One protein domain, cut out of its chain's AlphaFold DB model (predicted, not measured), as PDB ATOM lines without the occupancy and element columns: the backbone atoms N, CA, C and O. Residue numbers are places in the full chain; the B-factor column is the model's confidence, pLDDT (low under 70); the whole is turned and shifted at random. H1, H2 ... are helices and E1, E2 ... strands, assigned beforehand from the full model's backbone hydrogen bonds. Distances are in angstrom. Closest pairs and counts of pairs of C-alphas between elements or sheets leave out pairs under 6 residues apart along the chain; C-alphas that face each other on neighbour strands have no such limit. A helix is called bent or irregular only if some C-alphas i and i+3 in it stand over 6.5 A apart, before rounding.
ATOM      1  N   VAL A   5      74.833 157.730 158.647       97.38
ATOM      2  CA  VAL A   5      73.402 157.542 158.930       97.38
ATOM      3  C   VAL A   5      72.737 158.856 159.332       97.38
ATOM      4  O   VAL A   5      71.569 159.083 159.020       97.38
ATOM      5  N   LEU A   6      73.477 159.747 160.000       96.38
ATOM      6  CA  LEU A   6      72.961 161.031 160.465       96.38
ATOM      7  C   LEU A   6      74.024 162.129 160.385       96.38
ATOM      8  O   LEU A   6      75.199 161.904 160.661       96.38
ATOM      9  N   ASN A   7      73.579 163.339 160.054       95.94
ATOM     10  CA  ASN A   7      74.296 164.580 160.326       95.94
ATOM     11  C   ASN A   7      73.306 165.543 160.996       95.94
ATOM     12  O   ASN A   7      72.304 165.919 160.384       95.94
ATOM     13  N   TYR A   8      73.547 165.865 162.265       95.19
ATOM     14  CA  TYR A   8      72.637 166.636 163.102       95.19
ATOM     15  C   TYR A   8      73.407 167.624 163.976       95.19
ATOM     16  O   TYR A   8      74.053 167.205 164.932       95.19
ATOM     17  N   ASN A   9      73.297 168.922 163.672       92.69
ATOM     18  CA  ASN A   9      73.940 170.012 164.420       92.69
ATOM     19  C   ASN A   9      75.395 169.672 164.792       92.69
ATOM     20  O   ASN A   9      75.718 169.551 165.962       92.69
ATOM     21  N   ASP A  10      76.241 169.415 163.795       89.25
ATOM     22  CA  ASP A  10      77.658 169.037 163.945       89.25
ATOM     23  C   ASP A  10      77.943 167.639 164.531       89.25
ATOM     24  O   ASP A  10      79.081 167.170 164.472       89.25
ATOM     25  N   ALA A  11      76.928 166.892 164.975       95.62
ATOM     26  CA  ALA A  11      77.069 165.464 165.243       95.62
ATOM     27  C   ALA A  11      76.887 164.644 163.958       95.62
ATOM     28  O   ALA A  11      75.778 164.484 163.439       95.62
ATOM     29  N   VAL A  12      77.989 164.080 163.465       96.50
ATOM     30  CA  VAL A  12      77.984 163.095 162.376       96.50
ATOM     31  C   VAL A  12      78.031 161.694 162.976       96.50
ATOM     32  O   VAL A  12      78.963 161.381 163.716       96.50
ATOM     33  N   VAL A  13      77.048 160.858 162.640       97.44
ATOM     34  CA  VAL A  13      76.909 159.482 163.144       97.44
ATOM     35  C   VAL A  13      76.920 158.511 161.969       97.44
ATOM     36  O   VAL A  13      76.164 158.678 161.006       97.44
ATOM     37  N   TYR A  14      77.764 157.490 162.064       98.12
ATOM     38  CA  TYR A  14      77.852 156.395 161.105       98.12
ATOM     39  C   TYR A  14      77.110 155.154 161.608       98.12
ATOM     40  O   TYR A  14      76.842 155.012 162.800       98.12
ATOM     41  N   ASP A  15      76.811 154.229 160.703       97.69
ATOM     42  CA  ASP A  15      76.252 152.910 161.015       97.69
ATOM     43  C   ASP A  15      77.038 152.184 162.119       97.69
ATOM     44  O   ASP A  15      76.446 151.703 163.085       97.69
ATOM     45  N   THR A  16      78.369 152.212 162.054       97.56
ATOM     46  CA  THR A  16      79.247 151.618 163.070       97.56
ATOM     47  C   THR A  16      79.138 152.285 164.442       97.56
ATOM     48  O   THR A  16      79.379 151.631 165.450       97.56
ATOM     49  N   ASP A  17      78.785 153.574 164.512       97.75
ATOM     50  CA  ASP A  17      78.585 154.264 165.795       97.75
ATOM     51  C   ASP A  17      77.256 153.843 166.443       97.75
ATOM     52  O   ASP A  17      77.149 153.766 167.667       97.75
ATOM     53  N   ILE A  18      76.238 153.528 165.634       96.81
ATOM     54  CA  ILE A  18      74.935 153.052 166.124       96.81
ATOM     55  C   ILE A  18      75.085 151.696 166.815       96.81
ATOM     56  O   ILE A  18      74.458 151.451 167.847       96.81
ATOM     57  N   GLU A  19      75.951 150.829 166.288       97.06
ATOM     58  CA  GLU A  19      76.239 149.523 166.885       97.06
ATOM     59  C   GLU A  19      76.786 149.632 168.319       97.06
ATOM     60  O   GLU A  19      76.570 148.716 169.118       97.06
ATOM     61  N   LEU A  20      77.421 150.755 168.682       97.56
ATOM     62  CA  LEU A  20      77.992 150.977 170.016       97.56
ATOM     63  C   LEU A  20      76.942 151.227 171.104       97.56
ATOM     64  O   LEU A  20      77.258 151.122 172.285       97.56
ATOM     65  N   PHE A  21      75.687 151.503 170.737       96.25
ATOM     66  CA  PHE A  21      74.591 151.626 171.703       96.25
ATOM     67  C   PHE A  21      74.066 150.267 172.196       96.25
ATOM     68  O   PHE A  21      73.197 150.220 173.071       96.25
ATOM     69  N   ASN A  22      74.583 149.151 171.669       97.19
ATOM     70  CA  ASN A  22      74.266 147.827 172.190       97.19
ATOM     71  C   ASN A  22      74.925 147.587 173.565       97.19
ATOM     72  O   ASN A  22      76.045 148.041 173.812       97.19
ATOM     73  N   PRO A  23      74.276 146.833 174.476       96.81
ATOM     74  CA  PRO A  23      74.851 146.524 175.781       96.81
ATOM     75  C   PRO A  23      76.231 145.858 175.683       96.81
ATOM     76  O   PRO A  23      76.412 144.894 174.941       96.81
ATOM     77  N   GLY A  24      77.185 146.333 176.487       95.06
ATOM     78  CA  GLY A  24      78.553 145.802 176.531       95.06
ATOM     79  C   GLY A  24      79.518 146.430 175.520       95.06
ATOM     80  O   GLY A  24      80.711 146.127 175.569       95.06
ATOM     81  N   CYS A  25      79.039 147.316 174.648       96.31
ATOM     82  CA  CYS A  25      79.883 148.130 173.782       96.31
ATOM     83  C   CYS A  25      80.305 149.432 174.481       96.31
ATOM     84  O   CYS A  25      79.589 149.970 175.326       96.31
ATOM     85  N   TRP A  26      81.488 149.931 174.125       95.69
ATOM     86  CA  TRP A  26      81.990 151.223 174.581       95.69
ATOM     87  C   TRP A  26      81.526 152.313 173.624       95.69
ATOM     88  O   TRP A  26      81.744 152.206 172.419       95.69
ATOM     89  N   LEU A  27      80.906 153.362 174.162       96.88
ATOM     90  CA  LEU A  27      80.569 154.549 173.383       96.88
ATOM     91  C   LEU A  27      81.851 155.282 172.981       96.88
ATOM     92  O   LEU A  27      82.821 155.310 173.739       96.88
ATOM     93  N   ASN A  28      81.837 155.893 171.803       95.62
ATOM     94  CA  ASN A  28      82.912 156.761 171.337       95.62
ATOM     95  C   ASN A  28      82.488 158.240 171.388       95.62
ATOM     96  O   ASN A  28      81.341 158.571 171.697       95.62
ATOM     97  N   ASP A  29      83.408 159.125 171.017       95.69
ATOM     98  CA  ASP A  29      83.219 160.575 170.972       95.69
ATOM     99  C   ASP A  29      81.975 160.985 170.172       95.69
ATOM    100  O   ASP A  29      81.228 161.867 170.591       95.69
ATOM    101  N   ARG A  30      81.705 160.319 169.038       96.56
ATOM    102  CA  ARG A  30      80.542 160.615 168.187       96.56
ATOM    103  C   ARG A  30      79.234 160.275 168.882       96.56
ATOM    104  O   ARG A  30      78.289 161.054 168.789       96.56
ATOM    105  N   CYS A  31      79.180 159.156 169.604       97.38
ATOM    106  CA  CYS A  31      78.010 158.777 170.394       97.38
ATOM    107  C   CYS A  31      77.713 159.822 171.478       97.38
ATOM    108  O   CYS A  31      76.564 160.244 171.629       97.38
ATOM    109  N   ILE A  32      78.745 160.256 172.211       97.69
ATOM    110  CA  ILE A  32      78.609 161.263 173.273       97.69
ATOM    111  C   ILE A  32      78.198 162.617 172.682       97.69
ATOM    112  O   ILE A  32      77.221 163.209 173.141       97.69
ATOM    113  N   ASN A  33      78.871 163.071 171.620       97.88
ATOM    114  CA  ASN A  33      78.560 164.336 170.956       97.88
ATOM    115  C   ASN A  33      77.137 164.349 170.384       97.88
ATOM    116  O   ASN A  33      76.394 165.306 170.585       97.88
ATOM    117  N   PHE A  34      76.707 163.261 169.736       98.00
ATOM    118  CA  PHE A  34      75.331 163.122 169.263       98.00
ATOM    119  C   PHE A  34      74.319 163.324 170.392       98.00
ATOM    120  O   PHE A  34      73.371 164.102 170.246       98.00
ATOM    121  N   TYR A  35      74.530 162.670 171.536       97.94
ATOM    122  CA  TYR A  35      73.623 162.816 172.666       97.94
ATOM    123  C   TYR A  35      73.659 164.233 173.252       97.94
ATOM    124  O   TYR A  35      72.619 164.778 173.608       97.94
ATOM    125  N   PHE A  36      74.824 164.878 173.280       98.00
ATOM    126  CA  PHE A  36      74.968 166.269 173.708       98.00
ATOM    127  C   PHE A  36      74.214 167.243 172.802       98.00
ATOM    128  O   PHE A  36      73.446 168.064 173.303       98.00
ATOM    129  N   ARG A  37      74.324 167.095 171.479       97.94
ATOM    130  CA  ARG A  37      73.533 167.880 170.517       97.94
ATOM    131  C   ARG A  37      72.035 167.611 170.664       97.94
ATOM    132  O   ARG A  37      71.231 168.530 170.530       97.94
ATOM    133  N   HIS A  38      71.634 166.379 170.982       97.12
ATOM    134  CA  HIS A  38      70.239 166.064 171.303       97.12
ATOM    135  C   HIS A  38      69.766 166.755 172.594       97.12
ATOM    136  O   HIS A  38      68.670 167.320 172.630       97.12
ATOM    137  N   LEU A  39      70.578 166.752 173.655       97.69
ATOM    138  CA  LEU A  39      70.259 167.473 174.887       97.69
ATOM    139  C   LEU A  39      70.118 168.972 174.618       97.69
ATOM    140  O   LEU A  39      69.118 169.559 175.016       97.69
ATOM    141  N   GLU A  40      71.058 169.565 173.892       96.94
ATOM    142  CA  GLU A  40      71.076 170.989 173.556       96.94
ATOM    143  C   GLU A  40      69.875 171.408 172.699       96.94
ATOM    144  O   GLU A  40      69.148 172.330 173.057       96.94
ATOM    145  N   HIS A  41      69.611 170.707 171.596       96.31
ATOM    146  CA  HIS A  41      68.629 171.151 170.604       96.31
ATOM    147  C   HIS A  41      67.234 170.541 170.761       96.31
ATOM    148  O   HIS A  41      66.285 171.065 170.177       96.31
ATOM    149  N   CYS A  42      67.074 169.456 171.525       96.38
ATOM    150  CA  CYS A  42      65.765 168.840 171.774       96.38
ATOM    151  C   CYS A  42      65.315 168.967 173.230       96.38
ATOM    152  O   CYS A  42      64.171 169.340 173.473       96.38
ATOM    153  N   THR A  43      66.179 168.650 174.197       97.31
ATOM    154  CA  THR A  43      65.772 168.587 175.616       97.31
ATOM    155  C   THR A  43      65.794 169.961 176.283       97.31
ATOM    156  O   THR A  43      64.876 170.317 177.020       97.31
ATOM    157  N   PHE A  44      66.824 170.752 175.997       97.12
ATOM    158  CA  PHE A  44      67.090 172.059 176.588       97.12
ATOM    159  C   PHE A  44      67.098 173.167 175.529       97.12
ATOM    160  O   PHE A  44      67.773 174.174 175.694       97.12
ATOM    161  N   SER A  45      66.298 173.019 174.469       95.69
ATOM    162  CA  SER A  45      66.318 173.896 173.288       95.69
ATOM    163  C   SER A  45      66.045 175.378 173.569       95.69
ATOM    164  O   SER A  45      66.346 176.229 172.737       95.69
ATOM    165  N   SER A  46      65.432 175.703 174.711       96.12
ATOM    166  CA  SER A  46      65.175 177.078 175.154       96.12
ATOM    167  C   SER A  46      66.213 177.615 176.146       96.12
ATOM    168  O   SER A  46      66.075 178.752 176.590       96.12
ATOM    169  N   ASN A  47      67.200 176.811 176.547       95.31
ATOM    170  CA  ASN A  47      68.228 177.189 177.510       95.31
ATOM    171  C   ASN A  47      69.564 177.415 176.796       95.31
ATOM    172  O   ASN A  47      70.235 176.477 176.388       95.31
ATOM    173  N   THR A  48      69.953 178.680 176.684       90.69
ATOM    174  CA  THR A  48      71.208 179.096 176.043       90.69
ATOM    175  C   THR A  48      72.382 179.203 177.019       90.69
ATOM    176  O   THR A  48      73.514 179.450 176.601       90.69
ATOM    177  N   GLU A  49      72.124 179.059 178.318       95.25
ATOM    178  CA  GLU A  49      73.137 179.167 179.369       95.25
ATOM    179  C   GLU A  49      73.819 177.822 179.658       95.25
ATOM    180  O   GLU A  49      74.829 177.788 180.360       95.25
ATOM    181  N   PHE A  50      73.288 176.715 179.131       97.50
ATOM    182  CA  PHE A  50      73.915 175.399 179.217       97.50
ATOM    183  C   PHE A  50      74.852 175.189 178.032       97.50
ATOM    184  O   PHE A  50      74.471 175.422 176.888       97.50
ATOM    185  N   LEU A  51      76.069 174.725 178.307       97.62
ATOM    186  CA  LEU A  51      77.052 174.387 177.286       97.62
ATOM    187  C   LEU A  51      77.406 172.907 177.365       97.62
ATOM    188  O   LEU A  51      77.866 172.429 178.398       97.62
ATOM    189  N   PHE A  52      77.242 172.203 176.251       97.75
ATOM    190  CA  PHE A  52      77.638 170.808 176.097       97.75
ATOM    191  C   PHE A  52      78.899 170.743 175.229       97.75
ATOM    192  O   PHE A  52      78.835 170.971 174.020       97.75
ATOM    193  N   ILE A  53      80.063 170.489 175.831       97.38
ATOM    194  CA  ILE A  53      81.337 170.508 175.098       97.38
ATOM    195  C   ILE A  53      81.508 169.204 174.311       97.38
ATOM    196  O   ILE A  53      81.303 168.116 174.842       97.38
ATOM    197  N   ASP A  54      81.896 169.320 173.041       96.62
ATOM    198  CA  ASP A  54      82.251 168.181 172.193       96.62
ATOM    199  C   ASP A  54      83.499 167.456 172.760       96.62
ATOM    200  O   ASP A  54      84.497 168.126 173.052       96.62
ATOM    201  N   PRO A  55      83.500 166.114 172.901       95.88
ATOM    202  CA  PRO A  55      84.684 165.354 173.319       95.88
ATOM    203  C   PRO A  55      85.969 165.670 172.538       95.88
ATOM    204  O   PRO A  55      87.060 165.668 173.115       95.88
ATOM    205  N   ALA A  56      85.864 166.009 171.250       93.12
ATOM    206  CA  ALA A  56      87.013 166.401 170.440       93.12
ATOM    207  C   ALA A  56      87.620 167.738 170.902       93.12
ATOM    208  O   ALA A  56      88.840 167.900 170.876       93.12
ATOM    209  N   VAL A  57      86.791 168.677 171.374       94.62
ATOM    210  CA  VAL A  57      87.245 169.958 171.942       94.62
ATOM    211  C   VAL A  57      87.933 169.735 173.288       94.62
ATOM    212  O   VAL A  57      88.973 170.337 173.540       94.62
ATOM    213  N   VAL A  58      87.418 168.826 174.124       94.44
ATOM    214  CA  VAL A  58      88.089 168.447 175.384       94.44
ATOM    215  C   VAL A  58      89.434 167.782 175.107       94.44
ATOM    216  O   VAL A  58      90.433 168.127 175.729       94.44
ATOM    217  N   SER A  59      89.492 166.870 174.137       92.56
ATOM    218  CA  SER A  59      90.745 166.218 173.742       92.56
ATOM    219  C   SER A  59      91.761 167.220 173.186       92.56
ATOM    220  O   SER A  59      92.950 167.123 173.484       92.56
ATOM    221  N   PHE A  60      91.307 168.204 172.403       91.75
ATOM    222  CA  PHE A  60      92.151 169.305 171.941       91.75
ATOM    223  C   PHE A  60      92.709 170.109 173.121       91.75
ATOM    224  O   PHE A  60      93.921 170.292 173.207       91.75
ATOM    225  N   LEU A  61      91.853 170.495 174.071       91.94
ATOM    226  CA  LEU A  61      92.271 171.198 175.283       91.94
ATOM    227  C   LEU A  61      93.323 170.405 176.075       91.94
ATOM    228  O   LEU A  61      94.316 170.971 176.507       91.94
ATOM    229  N   MET A  62      93.141 169.092 176.239       89.12
ATOM    230  CA  MET A  62      94.055 168.272 177.043       89.12
ATOM    231  C   MET A  62      95.411 168.002 176.382       89.12
ATOM    232  O   MET A  62      96.398 167.812 177.091       89.12
ATOM    233  N   PHE A  63      95.466 167.908 175.051       90.31
ATOM    234  CA  PHE A  63      96.657 167.401 174.355       90.31
ATOM    235  C   PHE A  63      97.322 168.396 173.407       90.31
ATOM    236  O   PHE A  63      98.434 168.120 172.958       90.31
ATOM    237  N   GLN A  64      96.651 169.493 173.056       89.44
ATOM    238  CA  GLN A  64      97.129 170.446 172.052       89.44
ATOM    239  C   GLN A  64      97.291 171.863 172.600       89.44
ATOM    240  O   GLN A  64      98.193 172.559 172.143       89.44
ATOM    241  N   CYS A  65      96.487 172.278 173.582       90.00
ATOM    242  CA  CYS A  65      96.750 173.517 174.312       90.00
ATOM    243  C   CYS A  65      97.998 173.324 175.178       90.00
ATOM    244  O   CYS A  65      98.081 172.378 175.964       90.00
ATOM    245  N   SER A  66      98.995 174.186 174.988       87.81
ATOM    246  CA  SER A  66     100.316 174.024 175.614       87.81
ATOM    247  C   SER A  66     100.668 175.132 176.603       87.81
ATOM    248  O   SER A  66     101.625 174.993 177.373       87.81
ATOM    249  N   ASP A  67      99.879 176.203 176.615       91.44
ATOM    250  CA  ASP A  67     100.010 177.326 177.527       91.44
ATOM    251  C   ASP A  67      98.645 177.918 177.912       91.44
ATOM    252  O   ASP A  67      97.587 177.517 177.428       91.44
ATOM    253  N   SER A  68      98.679 178.886 178.829       90.06
ATOM    254  CA  SER A  68      97.480 179.560 179.326       90.06
ATOM    255  C   SER A  68      96.808 180.466 178.290       90.06
ATOM    256  O   SER A  68      95.648 180.815 178.474       90.06
ATOM    257  N   GLU A  69      97.518 180.895 177.242       94.50
ATOM    258  CA  GLU A  69      96.939 181.746 176.196       94.50
ATOM    259  C   GLU A  69      96.005 180.914 175.308       94.50
ATOM    260  O   GLU A  69      94.858 181.313 175.098       94.50
ATOM    261  N   ASP A  70      96.435 179.708 174.915       92.62
ATOM    262  CA  ASP A  70      95.604 178.730 174.199       92.62
ATOM    263  C   ASP A  70      94.306 178.408 174.973       92.62
ATOM    264  O   ASP A  70      93.209 178.363 174.404       92.62
ATOM    265  N   GLU A  71      94.424 178.185 176.287       91.12
ATOM    266  CA  GLU A  71      93.294 177.877 177.173       91.12
ATOM    267  C   GLU A  71      92.314 179.057 177.291       91.12
ATOM    268  O   GLU A  71      91.094 178.872 177.212       91.12
ATOM    269  N   GLU A  72      92.831 180.279 177.464       93.56
ATOM    270  CA  GLU A  72      92.018 181.495 177.544       93.56
ATOM    271  C   GLU A  72      91.269 181.766 176.237       93.56
ATOM    272  O   GLU A  72      90.078 182.099 176.264       93.56
ATOM    273  N   ASP A  73      91.935 181.611 175.095       94.12
ATOM    274  CA  ASP A  73      91.332 181.839 173.786       94.12
ATOM    275  C   ASP A  73      90.248 180.807 173.470       94.12
ATOM    276  O   ASP A  73      89.168 181.179 172.993       94.12
ATOM    277  N   LEU A  74      90.457 179.534 173.828       93.56
ATOM    278  CA  LEU A  74      89.406 178.521 173.730       93.56
ATOM    279  C   LEU A  74      88.224 178.850 174.653       93.56
ATOM    280  O   LEU A  74      87.065 178.762 174.238       93.56
ATOM    281  N   GLY A  75      88.497 179.279 175.888       94.19
ATOM    282  CA  GLY A  75      87.464 179.693 176.836       94.19
ATOM    283  C   GLY A  75      86.610 180.856 176.315       94.19
ATOM    284  O   GLY A  75      85.380 180.833 176.435       94.19
ATOM    285  N   ARG A  76      87.239 181.845 175.668       95.75
ATOM    286  CA  ARG A  76      86.546 182.963 175.003       95.75
ATOM    287  C   ARG A  76      85.726 182.489 173.806       95.75
ATOM    288  O   ARG A  76      84.578 182.902 173.668       95.75
ATOM    289  N   ALA A  77      86.276 181.605 172.970       93.75
ATOM    290  CA  ALA A  77      85.578 181.064 171.804       93.75
ATOM    291  C   ALA A  77      84.321 180.261 172.188       93.75
ATOM    292  O   ALA A  77      83.306 180.325 171.495       93.75
ATOM    293  N   LEU A  78      84.363 179.551 173.320       93.81
ATOM    294  CA  LEU A  78      83.224 178.817 173.881       93.81
ATOM    295  C   LEU A  78      82.224 179.717 174.637       93.81
ATOM    296  O   LEU A  78      81.090 179.300 174.916       93.81
ATOM    297  N   GLY A  79      82.619 180.952 174.958       95.44
ATOM    298  CA  GLY A  79      81.831 181.892 175.753       95.44
ATOM    299  C   GLY A  79      81.548 181.355 177.152       95.44
ATOM    300  O   GLY A  79      80.394 181.367 177.580       95.44
ATOM    301  N   LEU A  80      82.564 180.797 177.828       94.69
ATOM    302  CA  LEU A  80      82.404 180.152 179.142       94.69
ATOM    303  C   LEU A  80      81.867 181.110 180.216       94.69
ATOM    304  O   LEU A  80      81.149 180.684 181.116       94.69
ATOM    305  N   ASP A  81      82.168 182.402 180.095       93.94
ATOM    306  CA  ASP A  81      81.705 183.479 180.976       93.94
ATOM    307  C   ASP A  81      80.189 183.731 180.904       93.94
ATOM    308  O   ASP A  81      79.613 184.330 181.813       93.94
ATOM    309  N   GLN A  82      79.533 183.248 179.848       94.12
ATOM    310  CA  GLN A  82      78.096 183.399 179.611       94.12
ATOM    311  C   GLN A  82      77.297 182.149 180.006       94.12
ATOM    312  O   GLN A  82      76.082 182.109 179.801       94.12
ATOM    313  N   ARG A  83      77.957 181.100 180.519       96.19
ATOM    314  CA  ARG A  83      77.319 179.808 180.810       96.19
ATOM    315  C   ARG A  83      77.041 179.661 182.297       96.19
ATOM    316  O   ARG A  83      77.920 179.870 183.128       96.19
ATOM    317  N   SER A  84      75.825 179.241 182.628       96.75
ATOM    318  CA  SER A  84      75.445 178.906 184.003       96.75
ATOM    319  C   SER A  84      75.794 177.460 184.360       96.75
ATOM    320  O   SER A  84      75.999 177.150 185.534       96.75
ATOM    321  N   LEU A  85      75.903 176.579 183.357       97.62
ATOM    322  CA  LEU A  85      76.316 175.188 183.528       97.62
ATOM    323  C   LEU A  85      77.069 174.679 182.295       97.62
ATOM    324  O   LEU A  85      76.631 174.873 181.164       97.62
ATOM    325  N   ILE A  86      78.190 173.994 182.525       97.62
ATOM    326  CA  ILE A  86      79.051 173.453 181.472       97.62
ATOM    327  C   ILE A  86      79.206 171.946 181.692       97.62
ATOM    328  O   ILE A  86      79.598 171.506 182.772       97.62
ATOM    329  N   PHE A  87      78.908 171.163 180.659       97.88
ATOM    330  CA  PHE A  87      79.069 169.714 180.629       97.88
ATOM    331  C   PHE A  87      80.329 169.368 179.839       97.88
ATOM    332  O   PHE A  87      80.419 169.658 178.644       97.88
ATOM    333  N   ILE A  88      81.289 168.741 180.516       97.19
ATOM    334  CA  ILE A  88      82.588 168.363 179.958       97.19
ATOM    335  C   ILE A  88      82.677 166.832 179.961       97.19
ATOM    336  O   ILE A  88      82.716 166.248 181.046       97.19
TER     337      ILE A  88
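What this domain is: This is residues 5 to 88 of the 103 residues of the protein "Hypothetical protein" of Fibrocapsa japonica (UniProt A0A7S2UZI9). The longest helix, H2, runs through the middle between two small pairs of strands: the hairpin E1 and E2 on one side, and the pair E3 and E4 on the other. H1 follows E2 at one end of the model, and at the other end H3 and H4 run side by side in a loose pair, opposite ways, reaching out from E3 and coming back to E4. The printed part has 84 residues with four named helices and four named strands, in the order E1, E2, H1, H2, E3, H3, H4, E4; the sheet E1 - E2 is antiparallel, the sheet E3 - E4 parallel, and the class is mixed, helices and strands. The whole is only just loose, close to compact, with a radius of gyration of the C-alphas of 14.4 A and spans of 40 by 33 by 22 A.

How they stand to each other: Start at the first printed residue: E1, residues 5 to 8, and E2, residues 11 to 14, form an antiparallel hairpin, where N 8 and O 11 are 2.9 A apart, within hydrogen-bond range. Next comes H1, residues 15 to 21, which touches H2, residues 29 to 43, about perpendicular at 77 degrees; H2 does so with residues 30 to 31 alone, and the closest C-alphas are those of Asp 17 and Cys 31, 6.5 A apart. For E2 and H2, look at Ala 11 and Phe 34, whose C-alphas are the closest at 5.0 A. For H2 and E3, residues 50 to 52, the closest C-alphas are those of Phe 36 and Phe 52, 5.8 A apart. H3, residues 55 to 63, touches H2 at residues 29 to 33 alone, at a steep tilt of 53 degrees, opposite ways, with Asp 29 and Pro 55 closest at 5.5 A between C-alphas. H4, residues 68 to 78, is close to but not clearly touching H3, at a shallow tilt of 13 degrees, opposite ways; the closest C-alphas, of Leu 61 and Glu 71, are 7.0 A apart. E4, residues 85 to 87, is the parallel neighbour of E3, with N 87 and O 51 at 2.8 A, within hydrogen-bond range. E3, H3, H4 and E4 form a strand-helix-strand unit, two parallel strands joined through helices, with a right-handed crossover. In H2, H3 and H4 every O i to N i+4 pair is within hydrogen-bond range; in H1 1 of 3 is, beside 3 of 4 O i to N i+3 pairs.

Where its parts are: Find C-alpha 5 at (73.402, 157.542, 158.930), where E1 begins; E1 and E2 are each 10.0 A long from first to last C-alpha, and H1 is 10.9 A. From C-alpha 29 at (83.219, 160.575, 170.972), H2 runs 19.8 A; it is neither bent nor irregular, but only just: C-alphas 40 and 43 are 6.2 A apart. E3 covers 6.7 A, H3 12.2 A, H4 15.3 A and E4 6.8 A, ending at C-alpha 87 at (79.069, 169.714, 180.629).

The domain as a whole: The C-alphas farthest apart are those of Pro 23 and Glu 69, at 41.6 A. The printed part has no cut and no long link. The mean pLDDT of the printed part is 95.3, and no printed residue is under 70.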